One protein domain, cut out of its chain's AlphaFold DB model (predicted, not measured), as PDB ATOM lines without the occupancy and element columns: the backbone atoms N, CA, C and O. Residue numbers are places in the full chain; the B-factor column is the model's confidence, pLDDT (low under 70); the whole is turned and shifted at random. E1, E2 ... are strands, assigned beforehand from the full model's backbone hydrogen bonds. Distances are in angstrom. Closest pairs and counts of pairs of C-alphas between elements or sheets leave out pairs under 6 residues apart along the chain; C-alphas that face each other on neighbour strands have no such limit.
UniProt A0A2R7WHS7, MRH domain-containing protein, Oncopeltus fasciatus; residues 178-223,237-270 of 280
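AT A GLANCE: This is residues 178 to 223 and 237 to 270 of the 280 residues of the protein "MRH domain-containing protein" of Oncopeltus fasciatus (UniProt A0A2R7WHS7). A small three-stranded sheet, E5, E7 and E6, and two separate strand hairpins make a loose set of three parts: the hairpin of E3 and E4 comes near the sheet at one place, between E3 and E6, while the hairpin of E1 and E2 is set off from the sheet at one end of the longest axis. An unnamed stretch, residues 212 to 223, runs out to the cut. The printed part has 80 residues with no named helix and seven named strands, E1 to E7 in chain order; the class is all strand, though under half of the residues, 34, are in named elements. The three-stranded sheet has the order E5, E7, E6 and is mixed. The whole is only just compact, close to loose, with a radius of gyration of the C-alphas of 13.9 A and spans of 42 by 32 by 23 A.

HOW THE PARTS SIT: Start at the inner strand E7, residues 259 to 266. E5, residues 237 to 243, is its parallel neighbour at 22 degrees; look for N 240 and O 262, 2.7 A apart. E6, residues 251 to 254, forms an antiparallel hairpin with E7 at 163 degrees, with N 251 and O 263 at 2.8 A. Next find the hairpin of E3, residues 199 to 202, and E4, residues 208 to 211, antiparallel at 161 degrees, with N 201 and O 209 at 2.9 A. The closest C-alphas of E3 and E6, those of Leu 201 and Val 252, are 7.5 A apart. E1, residues 178 to 180, and E2, residues 185 to 188, make an antiparallel hairpin at 168 degrees, with N 187 and O 178 at 2.8 A; both are apart from E5, E6 and E7.

IN THESE COORDINATES: Find C-alpha 259 at (-37.820, 7.094, 22.833); from there E7 runs 21.5 A to C-alpha 266 at (-21.051, 3.319, 9.859). E5 is 19.4 A long. E1 begins at C-alpha 178, (-32.308, 6.991, 1.712).

THE WHOLE: The two C-alphas farthest apart, those of Thr 183 and His 222, are 43.5 A apart. Residues 224 to 236 are not printed, and C-alphas 223 and 237 lie 19.2 A apart across the cut. Of the links printed whole, none is long. The model's pLDDT is under 70 at residues 194 to 196, 215 to 223, 237 and 254 to 259.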
ATOM      1  N   VAL A 178     -31.605   5.790   1.278       74.25
ATOM      2  CA  VAL A 178     -32.308   6.991   1.712       74.25
ATOM      3  C   VAL A 178     -31.807   8.133   0.859       74.25
ATOM      4  O   VAL A 178     -30.602   8.354   0.771       74.25
ATOM      5  N   HIS A 179     -32.727   8.857   0.236       77.38
ATOM      6  CA  HIS A 179     -32.409  10.049  -0.532       77.38
ATOM      7  C   HIS A 179     -32.901  11.284   0.198       77.38
ATOM      8  O   HIS A 179     -34.101  11.468   0.405       77.38
ATOM      9  N   ASP A 180     -31.960  12.127   0.596       74.12
ATOM     10  CA  ASP A 180     -32.275  13.414   1.183       74.12
ATOM     11  C   ASP A 180     -32.555  14.423   0.068       74.12
ATOM     12  O   ASP A 180     -31.647  14.917  -0.595       74.12
ATOM     13  N   LEU A 181     -33.833  14.760  -0.110       75.06
ATOM     14  CA  LEU A 181     -34.299  15.721  -1.113       75.06
ATOM     15  C   LEU A 181     -33.754  17.143  -0.903       75.06
ATOM     16  O   LEU A 181     -33.756  17.932  -1.844       75.06
ATOM     17  N   LYS A 182     -33.313  17.502   0.312       77.69
ATOM     18  CA  LYS A 182     -32.768  18.841   0.592       77.69
ATOM     19  C   LYS A 182     -31.316  18.958   0.157       77.69
ATOM     20  O   LYS A 182     -30.925  19.982  -0.392       77.69
ATOM     21  N   THR A 183     -30.521  17.930   0.438       78.81
ATOM     22  CA  THR A 183     -29.087  17.906   0.113       78.81
ATOM     23  C   THR A 183     -28.797  17.226  -1.226       78.81
ATOM     24  O   THR A 183     -27.692  17.355  -1.744       78.81
ATOM     25  N   ASN A 184     -29.791  16.546  -1.808       77.62
ATOM     26  CA  ASN A 184     -29.684  15.712  -3.005       77.62
ATOM     27  C   ASN A 184     -28.627  14.597  -2.865       77.62
ATOM     28  O   ASN A 184     -28.003  14.183  -3.843       77.62
ATOM     29  N   ILE A 185     -28.407  14.124  -1.635       75.50
ATOM     30  CA  ILE A 185     -27.467  13.048  -1.315       75.50
ATOM     31  C   ILE A 185     -28.248  11.762  -1.066       75.50
ATOM     32  O   ILE A 185     -29.266  11.754  -0.374       75.50
ATOM     33  N   SER A 186     -27.737  10.663  -1.615       76.12
ATOM     34  CA  SER A 186     -28.234   9.319  -1.336       76.12
ATOM     35  C   SER A 186     -27.303   8.589  -0.372       76.12
ATOM     36  O   SER A 186     -26.082   8.738  -0.442       76.12
ATOM     37  N   PHE A 187     -27.872   7.745   0.477       76.25
ATOM     38  CA  PHE A 187     -27.163   6.888   1.426       76.25
ATOM     39  C   PHE A 187     -27.583   5.443   1.196       76.25
ATOM     40  O   PHE A 187     -28.780   5.166   1.211       76.25
ATOM     41  N   ASP A 188     -26.629   4.536   0.999       75.00
ATOM     42  CA  ASP A 188     -26.891   3.105   0.828       75.00
ATOM     43  C   ASP A 188     -26.785   2.384   2.180       75.00
ATOM     44  O   ASP A 188     -25.705   2.211   2.752       75.00
ATOM     45  N   LEU A 189     -27.934   1.959   2.702       77.62
ATOM     46  CA  LEU A 189     -28.066   1.260   3.976       77.62
ATOM     47  C   LEU A 189     -27.973  -0.265   3.822       77.62
ATOM     48  O   LEU A 189     -28.111  -0.982   4.815       77.62
ATOM     49  N   SER A 190     -27.758  -0.786   2.607       73.81
ATOM     50  CA  SER A 190     -27.788  -2.230   2.334       73.81
ATOM     51  C   SER A 190     -26.758  -3.013   3.148       73.81
ATOM     52  O   SER A 190     -27.047  -4.130   3.577       73.81
ATOM     53  N   TYR A 191     -25.611  -2.409   3.467       76.06
ATOM     54  CA  TYR A 191     -24.581  -3.011   4.325       76.06
ATOM     55  C   TYR A 191     -25.040  -3.243   5.770       76.06
ATOM     56  O   TYR A 191     -24.478  -4.079   6.475       76.06
ATOM     57  N   LEU A 192     -26.078  -2.533   6.220       77.38
ATOM     58  CA  LEU A 192     -26.645  -2.695   7.558       77.38
ATOM     59  C   LEU A 192     -27.662  -3.839   7.629       77.38
ATOM     60  O   LEU A 192     -28.043  -4.254   8.729       77.38
ATOM     61  N   HIS A 193     -28.115  -4.358   6.487       80.06
ATOM     62  CA  HIS A 193     -29.020  -5.495   6.445       80.06
ATOM     63  C   HIS A 193     -28.277  -6.785   6.812       80.06
ATOM     64  O   HIS A 193     -27.358  -7.222   6.117       80.06
ATOM     65  N   LYS A 194     -28.698  -7.445   7.895       69.00
ATOM     66  CA  LYS A 194     -28.171  -8.770   8.239       69.00
ATOM     67  C   LYS A 194     -28.946  -9.845   7.492       69.00
ATOM     68  O   LYS A 194     -30.131 -10.047   7.749       69.00
ATOM     69  N   VAL A 195     -28.247 -10.565   6.616       63.00
ATOM     70  CA  VAL A 195     -28.767 -11.755   5.912       63.00
ATOM     71  C   VAL A 195     -28.812 -12.981   6.836       63.00
ATOM     72  O   VAL A 195     -29.628 -13.878   6.641       63.00
ATOM     73  N   ASP A 196     -27.938 -13.020   7.844       60.69
ATOM     74  CA  ASP A 196     -27.886 -14.062   8.873       60.69
ATOM     75  C   ASP A 196     -27.817 -13.418  10.270       60.69
ATOM     76  O   ASP A 196     -27.033 -12.495  10.510       60.69
ATOM     77  N   GLY A 197     -28.661 -13.885  11.194       72.50
ATOM     78  CA  GLY A 197     -28.834 -13.299  12.528       72.50
ATOM     79  C   GLY A 197     -29.504 -11.914  12.540       72.50
ATOM     80  O   GLY A 197     -29.989 -11.423  11.535       72.50
ATOM     81  N   ASN A 198     -29.561 -11.252  13.696       77.81
ATOM     82  CA  ASN A 198     -30.186  -9.926  13.835       77.81
ATOM     83  C   ASN A 198     -29.263  -8.949  14.566       77.81
ATOM     84  O   ASN A 198     -28.298  -9.355  15.225       77.81
ATOM     85  N   TRP A 199     -29.553  -7.650  14.478       82.19
ATOM     86  CA  TRP A 199     -28.979  -6.684  15.409       82.19
ATOM     87  C   TRP A 199     -29.605  -6.895  16.778       82.19
ATOM     88  O   TRP A 199     -30.814  -7.078  16.895       82.19
ATOM     89  N   GLN A 200     -28.767  -6.921  17.811       82.75
ATOM     90  CA  GLN A 200     -29.203  -7.126  19.184       82.75
ATOM     91  C   GLN A 200     -28.591  -6.054  20.067       82.75
ATOM     92  O   GLN A 200     -27.374  -5.877  20.089       82.75
ATOM     93  N   LEU A 201     -29.439  -5.379  20.829       76.25
ATOM     94  CA  LEU A 201     -29.041  -4.348  21.771       76.25
ATOM     95  C   LEU A 201     -29.497  -4.741  23.163       76.25
ATOM     96  O   LEU A 201     -30.661  -5.081  23.362       76.25
ATOM     97  N   LYS A 202     -28.581  -4.698  24.128       78.25
ATOM     98  CA  LYS A 202     -28.898  -4.934  25.538       78.25
ATOM     99  C   LYS A 202     -29.265  -3.606  26.191       78.25
ATOM    100  O   LYS A 202     -28.498  -2.652  26.123       78.25
ATOM    101  N   LEU A 203     -30.427  -3.563  26.829       72.94
ATOM    102  CA  LEU A 203     -30.865  -2.439  27.646       72.94
ATOM    103  C   LEU A 203     -30.362  -2.605  29.085       72.94
ATOM    104  O   LEU A 203     -30.136  -3.723  29.551       72.94
ATOM    105  N   ALA A 204     -30.237  -1.492  29.812       72.94
ATOM    106  CA  ALA A 204     -29.764  -1.481  31.201       72.94
ATOM    107  C   ALA A 204     -30.635  -2.327  32.152       72.94
ATOM    108  O   ALA A 204     -30.140  -2.869  33.132       72.94
ATOM    109  N   ASN A 205     -31.922  -2.496  31.835       70.94
ATOM    110  CA  ASN A 205     -32.865  -3.331  32.587       70.94
ATOM    111  C   ASN A 205     -32.791  -4.834  32.234       70.94
ATOM    112  O   ASN A 205     -33.690  -5.590  32.595       70.94
ATOM    113  N   GLY A 206     -31.780  -5.266  31.474       71.62
ATOM    114  CA  GLY A 206     -31.582  -6.659  31.064       71.62
ATOM    115  C   GLY A 206     -32.423  -7.112  29.864       71.62
ATOM    116  O   GLY A 206     -32.185  -8.200  29.335       71.62
ATOM    117  N   ARG A 207     -33.369  -6.292  29.381       71.88
ATOM    118  CA  ARG A 207     -34.136  -6.584  28.159       71.88
ATOM    119  C   ARG A 207     -33.264  -6.428  26.913       71.88
ATOM    120  O   ARG A 207     -32.239  -5.746  26.933       71.88
ATOM    121  N   LYS A 208     -33.687  -7.046  25.808       73.44
ATOM    122  CA  LYS A 208     -33.008  -6.944  24.513       73.44
ATOM    123  C   LYS A 208     -33.941  -6.381  23.453       73.44
ATOM    124  O   LYS A 208     -35.096  -6.787  23.381       73.44
ATOM    125  N   ILE A 209     -33.414  -5.496  22.619       73.00
ATOM    126  CA  ILE A 209     -34.061  -5.066  21.379       73.00
ATOM    127  C   ILE A 209     -33.422  -5.837  20.244       73.00
ATOM    128  O   ILE A 209     -32.194  -5.907  20.157       73.00
ATOM    129  N   ILE A 210     -34.263  -6.413  19.395       75.06
ATOM    130  CA  ILE A 210     -33.841  -7.153  18.216       75.06
ATOM    131  C   ILE A 210     -34.464  -6.473  17.013       75.06
ATOM    132  O   ILE A 210     -35.672  -6.251  16.988       75.06
ATOM    133  N   PHE A 211     -33.634  -6.112  16.044       76.69
ATOM    134  CA  PHE A 211     -34.070  -5.435  14.831       76.69
ATOM    135  C   PHE A 211     -33.193  -5.842  13.646       76.69
ATOM    136  O   PHE A 211     -32.112  -6.417  13.809       76.69
ATOM    137  N   ASN A 212     -33.678  -5.544  12.448       76.31
ATOM    138  CA  ASN A 212     -32.916  -5.623  11.214       76.31
ATOM    139  C   ASN A 212     -33.106  -4.309  10.447       76.31
ATOM    140  O   ASN A 212     -34.081  -3.593  10.683       76.31
ATOM    141  N   VAL A 213     -32.167  -3.966   9.571       77.94
ATOM    142  CA  VAL A 213     -32.270  -2.779   8.712       77.94
ATOM    143  C   VAL A 213     -32.710  -3.234   7.328       77.94
ATOM    144  O   VAL A 213     -32.254  -4.266   6.846       77.94
ATOM    145  N   CYS A 214     -33.627  -2.493   6.707       71.81
ATOM    146  CA  CYS A 214     -34.128  -2.775   5.360       71.81
ATOM    147  C   CYS A 214     -34.690  -4.187   5.121       71.81
ATOM    148  O   CYS A 214     -34.637  -4.704   4.009       71.81
ATOM    149  N   GLY A 215     -35.276  -4.808   6.143       66.50
ATOM    150  CA  GLY A 215     -35.958  -6.086   5.984       66.50
ATOM    151  C   GLY A 215     -36.571  -6.582   7.283       66.50
ATOM    152  O   GLY A 215     -36.426  -5.961   8.338       66.50
ATOM    153  N   SER A 216     -37.249  -7.721   7.193       62.72
ATOM    154  CA  SER A 216     -37.812  -8.414   8.349       62.72
ATOM    155  C   SER A 216     -36.721  -8.935   9.292       62.72
ATOM    156  O   SER A 216     -35.546  -9.073   8.933       62.72
ATOM    157  N   LEU A 217     -37.129  -9.255  10.520       65.19
ATOM    158  CA  LEU A 217     -36.291  -9.998  11.454       65.19
ATOM    159  C   LEU A 217     -35.976 -11.386  10.893       65.19
ATOM    160  O   LEU A 217     -36.870 -12.096  10.437       65.19
ATOM    161  N   ASN A 218     -34.719 -11.801  11.009       65.62
ATOM    162  CA  ASN A 218     -34.365 -13.204  10.853       65.62
ATOM    163  C   ASN A 218     -34.954 -14.008  12.018       65.62
ATOM    164  O   ASN A 218     -35.044 -13.505  13.141       65.62
ATOM    165  N   TYR A 219     -35.354 -15.254  11.765       63.56
ATOM    166  CA  TYR A 219     -35.940 -16.120  12.789       63.56
ATOM    167  C   TYR A 219     -35.027 -16.233  14.019       63.56
ATOM    168  O   TYR A 219     -33.826 -16.484  13.894       63.56
ATOM    169  N   VAL A 220     -35.602 -16.078  15.214       63.03
ATOM    170  CA  VAL A 220     -34.895 -16.295  16.481       63.03
ATOM    171  C   VAL A 220     -35.688 -17.268  17.342       63.03
ATOM    172  O   VAL A 220     -36.868 -17.057  17.620       63.03
ATOM    173  N   ARG A 221     -35.024 -18.340  17.781       52.91
ATOM    174  CA  ARG A 221     -35.630 -19.388  18.608       52.91
ATOM    175  C   ARG A 221     -36.098 -18.811  19.951       52.91
ATOM    176  O   ARG A 221     -35.332 -18.115  20.612       52.91
ATOM    177  N   HIS A 222     -37.321 -19.149  20.368       54.94
ATOM    178  CA  HIS A 222     -37.906 -18.776  21.669       54.94
ATOM    179  C   HIS A 222     -38.053 -17.266  21.933       54.94
ATOM    180  O   HIS A 222     -38.015 -16.839  23.087       54.94
ATOM    181  N   ILE A 223     -38.238 -16.451  20.892       56.12
ATOM    182  CA  ILE A 223     -38.537 -15.024  21.057       56.12
ATOM    183  C   ILE A 223     -39.988 -14.763  20.682       56.12
ATOM    184  O   ILE A 223     -40.363 -14.815  19.516       56.12
ATOM    185  N   LEU A 237     -38.136   4.016  18.188       66.81
ATOM    186  CA  LEU A 237     -36.727   3.850  17.839       66.81
ATOM    187  C   LEU A 237     -36.316   4.935  16.842       66.81
ATOM    188  O   LEU A 237     -36.840   4.983  15.730       66.81
ATOM    189  N   LYS A 238     -35.366   5.787  17.222       72.31
ATOM    190  CA  LYS A 238     -34.732   6.753  16.320       72.31
ATOM    191  C   LYS A 238     -33.293   6.334  16.084       72.31
ATOM    192  O   LYS A 238     -32.551   6.124  17.036       72.31
ATOM    193  N   ILE A 239     -32.895   6.211  14.823       76.06
ATOM    194  CA  ILE A 239     -31.528   5.834  14.456       76.06
ATOM    195  C   ILE A 239     -30.815   7.079  13.938       76.06
ATOM    196  O   ILE A 239     -31.206   7.656  12.928       76.06
ATOM    197  N   PHE A 240     -29.773   7.482  14.651       78.12
ATOM    198  CA  PHE A 240     -28.849   8.543  14.290       78.12
ATOM    199  C   PHE A 240     -27.584   7.901  13.753       78.12
ATOM    200  O   PHE A 240     -26.922   7.136  14.454       78.12
ATOM    201  N   MET A 241     -27.256   8.208  12.506       78.81
ATOM    202  CA  MET A 241     -26.092   7.640  11.851       78.81
ATOM    203  C   MET A 241     -25.044   8.719  11.592       78.81
ATOM    204  O   MET A 241     -25.375   9.828  11.183       78.81
ATOM    205  N   GLU A 242     -23.784   8.385  11.840       81.31
ATOM    206  CA  GLU A 242     -22.624   9.241  11.598       81.31
ATOM    207  C   GLU A 242     -21.690   8.527  10.613       81.31
ATOM    208  O   GLU A 242     -21.321   7.368  10.826       81.31
ATOM    209  N   CYS A 243     -21.318   9.212   9.526       82.19
ATOM    210  CA  CYS A 243     -20.387   8.673   8.533       82.19
ATOM    211  C   CYS A 243     -19.055   8.316   9.195       82.19
ATOM    212  O   CYS A 243     -18.398   9.159   9.809       82.19
ATOM    213  N   SER A 244     -18.647   7.057   9.056       78.56
ATOM    214  CA  SER A 244     -17.350   6.578   9.517       78.56
ATOM    215  C   SER A 244     -16.820   5.489   8.599       78.56
ATOM    216  O   SER A 244     -17.573   4.653   8.121       78.56
ATOM    217  N   VAL A 245     -15.508   5.468   8.379       78.31
ATOM    218  CA  VAL A 245     -14.832   4.373   7.662       78.31
ATOM    219  C   VAL A 245     -14.718   3.096   8.496       78.31
ATOM    220  O   VAL A 245     -14.512   2.025   7.940       78.31
ATOM    221  N   ASN A 246     -14.868   3.203   9.818       78.69
ATOM    222  CA  ASN A 246     -14.821   2.069  10.731       78.69
ATOM    223  C   ASN A 246     -16.229   1.802  11.261       78.69
ATOM    224  O   ASN A 246     -16.728   2.547  12.108       78.69
ATOM    225  N   ASP A 247     -16.859   0.734  10.775       79.69
ATOM    226  CA  ASP A 247     -18.175   0.323  11.253       79.69
ATOM    227  C   ASP A 247     -18.132  -0.067  12.735       79.69
ATOM    228  O   ASP A 247     -17.265  -0.813  13.197       79.69
ATOM    229  N   THR A 248     -19.105   0.431  13.493       83.31
ATOM    230  CA  THR A 248     -19.270   0.140  14.922       83.31
ATOM    231  C   THR A 248     -20.595  -0.562  15.189       83.31
ATOM    232  O   THR A 248     -21.477  -0.601  14.335       83.31
ATOM    233  N   ASN A 249     -20.766  -1.117  16.391       80.62
ATOM    234  CA  ASN A 249     -22.094  -1.524  16.852       80.62
ATOM    235  C   ASN A 249     -22.895  -0.289  17.306       80.62
ATOM    236  O   ASN A 249     -22.303   0.612  17.907       80.62
ATOM    237  N   PRO A 250     -24.224  -0.254  17.088       80.00
ATOM    238  CA  PRO A 250     -25.049   0.863  17.528       80.00
ATOM    239  C   PRO A 250     -25.042   1.001  19.057       80.00
ATOM    240  O   PRO A 250     -25.145   0.017  19.794       80.00
ATOM    241  N   ILE A 251     -24.939   2.239  19.530       82.12
ATOM    242  CA  ILE A 251     -24.918   2.611  20.946       82.12
ATOM    243  C   ILE A 251     -26.302   3.128  21.332       82.12
ATOM    244  O   ILE A 251     -26.865   3.984  20.652       82.12
ATOM    245  N   VAL A 252     -26.850   2.622  22.436       78.62
ATOM    246  CA  VAL A 252     -28.184   3.007  22.914       78.62
ATOM    247  C   VAL A 252     -28.103   4.217  23.836       78.62
ATOM    248  O   VAL A 252     -27.402   4.186  24.847       78.62
ATOM    249  N   GLN A 253     -28.900   5.237  23.541       76.25
ATOM    250  CA  GLN A 253     -29.236   6.325  24.449       76.25
ATOM    251  C   GLN A 253     -30.745   6.304  24.705       76.25
ATOM    252  O   GLN A 253     -31.552   6.448  23.788       76.25
ATOM    253  N   ILE A 254     -31.136   6.067  25.957       67.69
ATOM    254  CA  ILE A 254     -32.547   6.042  26.355       67.69
ATOM    255  C   ILE A 254     -32.948   7.459  26.761       67.69
ATOM    256  O   ILE A 254     -32.399   8.000  27.722       67.69
ATOM    257  N   GLU A 255     -33.912   8.051  26.059       65.44
ATOM    258  CA  GLU A 255     -34.499   9.329  26.458       65.44
ATOM    259  C   GLU A 255     -35.642   9.125  27.459       65.44
ATOM    260  O   GLU A 255     -36.361   8.120  27.450       65.44
ATOM    261  N   LYS A 256     -35.852  10.128  28.321       59.19
ATOM    262  CA  LYS A 256     -37.075  10.236  29.123       59.19
ATOM    263  C   LYS A 256     -38.218  10.503  28.138       59.19
ATOM    264  O   LYS A 256     -38.249  11.604  27.609       59.19
ATOM    265  N   ASN A 257     -39.038   9.481  27.842       61.31
ATOM    266  CA  ASN A 257     -40.336   9.477  27.114       61.31
ATOM    267  C   ASN A 257     -40.499   8.257  26.177       61.31
ATOM    268  O   ASN A 257     -41.070   8.374  25.093       61.31
ATOM    269  N   SER A 258     -39.962   7.086  26.538       64.81
ATOM    270  CA  SER A 258     -40.070   5.865  25.715       64.81
ATOM    271  C   SER A 258     -39.475   6.003  24.302       64.81
ATOM    272  O   SER A 258     -39.772   5.201  23.423       64.81
ATOM    273  N   THR A 259     -38.604   6.988  24.069       67.38
ATOM    274  CA  THR A 259     -37.820   7.094  22.833       67.38
ATOM    275  C   THR A 259     -36.445   6.477  23.066       67.38
ATOM    276  O   THR A 259     -35.780   6.754  24.065       67.38
ATOM    277  N   ILE A 260     -36.033   5.606  22.153       70.69
ATOM    278  CA  ILE A 260     -34.734   4.947  22.163       70.69
ATOM    279  C   ILE A 260     -33.950   5.492  20.981       70.69
ATOM    280  O   ILE A 260     -34.308   5.251  19.829       70.69
ATOM    281  N   ASN A 261     -32.879   6.219  21.271       76.56
ATOM    282  CA  ASN A 261     -31.972   6.731  20.261       76.56
ATOM    283  C   ASN A 261     -30.828   5.735  20.075       76.56
ATOM    284  O   ASN A 261     -30.154   5.358  21.034       76.56
ATOM    285  N   LEU A 262     -30.603   5.307  18.840       75.62
ATOM    286  CA  LEU A 262     -29.438   4.525  18.451       75.62
ATOM    287  C   LEU A 262     -28.451   5.452  17.768       75.62
ATOM    288  O   LEU A 262     -28.771   5.989  16.717       75.62
ATOM    289  N   LEU A 263     -27.266   5.625  18.343       80.12
ATOM    290  CA  LEU A 263     -26.161   6.286  17.662       80.12
ATOM    291  C   LEU A 263     -25.303   5.232  16.983       80.12
ATOM    292  O   LEU A 263     -24.818   4.308  17.636       80.12
ATOM    293  N   TRP A 264     -25.105   5.373  15.679       83.06
ATOM    294  CA  TRP A 264     -24.402   4.384  14.882       83.06
ATOM    295  C   TRP A 264     -23.366   5.039  13.977       83.06
ATOM    296  O   TRP A 264     -23.707   5.806  13.082       83.06
ATOM    297  N   LYS A 265     -22.088   4.712  14.189       82.12
ATOM    298  CA  LYS A 265     -21.021   5.078  13.253       82.12
ATOM    299  C   LYS A 265     -20.878   3.973  12.218       82.12
ATOM    300  O   LYS A 265     -20.574   2.839  12.604       82.12
ATOM    301  N   SER A 266     -21.130   4.292  10.949       79.44
ATOM    302  CA  SER A 266     -21.051   3.319   9.859       79.44
ATOM    303  C   SER A 266     -20.708   3.950   8.512       79.44
ATOM    304  O   SER A 266     -21.038   5.110   8.250       79.44
ATOM    305  N   HIS A 267     -20.096   3.160   7.632       80.19
ATOM    306  CA  HIS A 267     -19.832   3.514   6.245       80.19
ATOM    307  C   HIS A 267     -21.124   3.732   5.448       80.19
ATOM    308  O   HIS A 267     -21.173   4.613   4.596       80.19
ATOM    309  N   SER A 268     -22.211   3.026   5.787       78.31
ATOM    310  CA  SER A 268     -23.542   3.244   5.193       78.31
ATOM    311  C   SER A 268     -24.111   4.644   5.434       78.31
ATOM    312  O   SER A 268     -25.015   5.080   4.725       78.31
ATOM    313  N   ALA A 269     -23.593   5.357   6.433       78.88
ATOM    314  CA  ALA A 269     -23.972   6.733   6.729       78.88
ATOM    315  C   ALA A 269     -23.162   7.761   5.922       78.88
ATOM    316  O   ALA A 269     -23.371   8.965   6.065       78.88
ATOM    317  N   CYS A 270     -22.215   7.305   5.099       79.50
ATOM    318  CA  CYS A 270     -21.451   8.155   4.203       79.50
ATOM    319  C   CYS A 270     -22.204   8.360   2.876       79.50
ATOM    320  O   CYS A 270     -22.891   7.446   2.415       79.50
TER     321      CYS A 270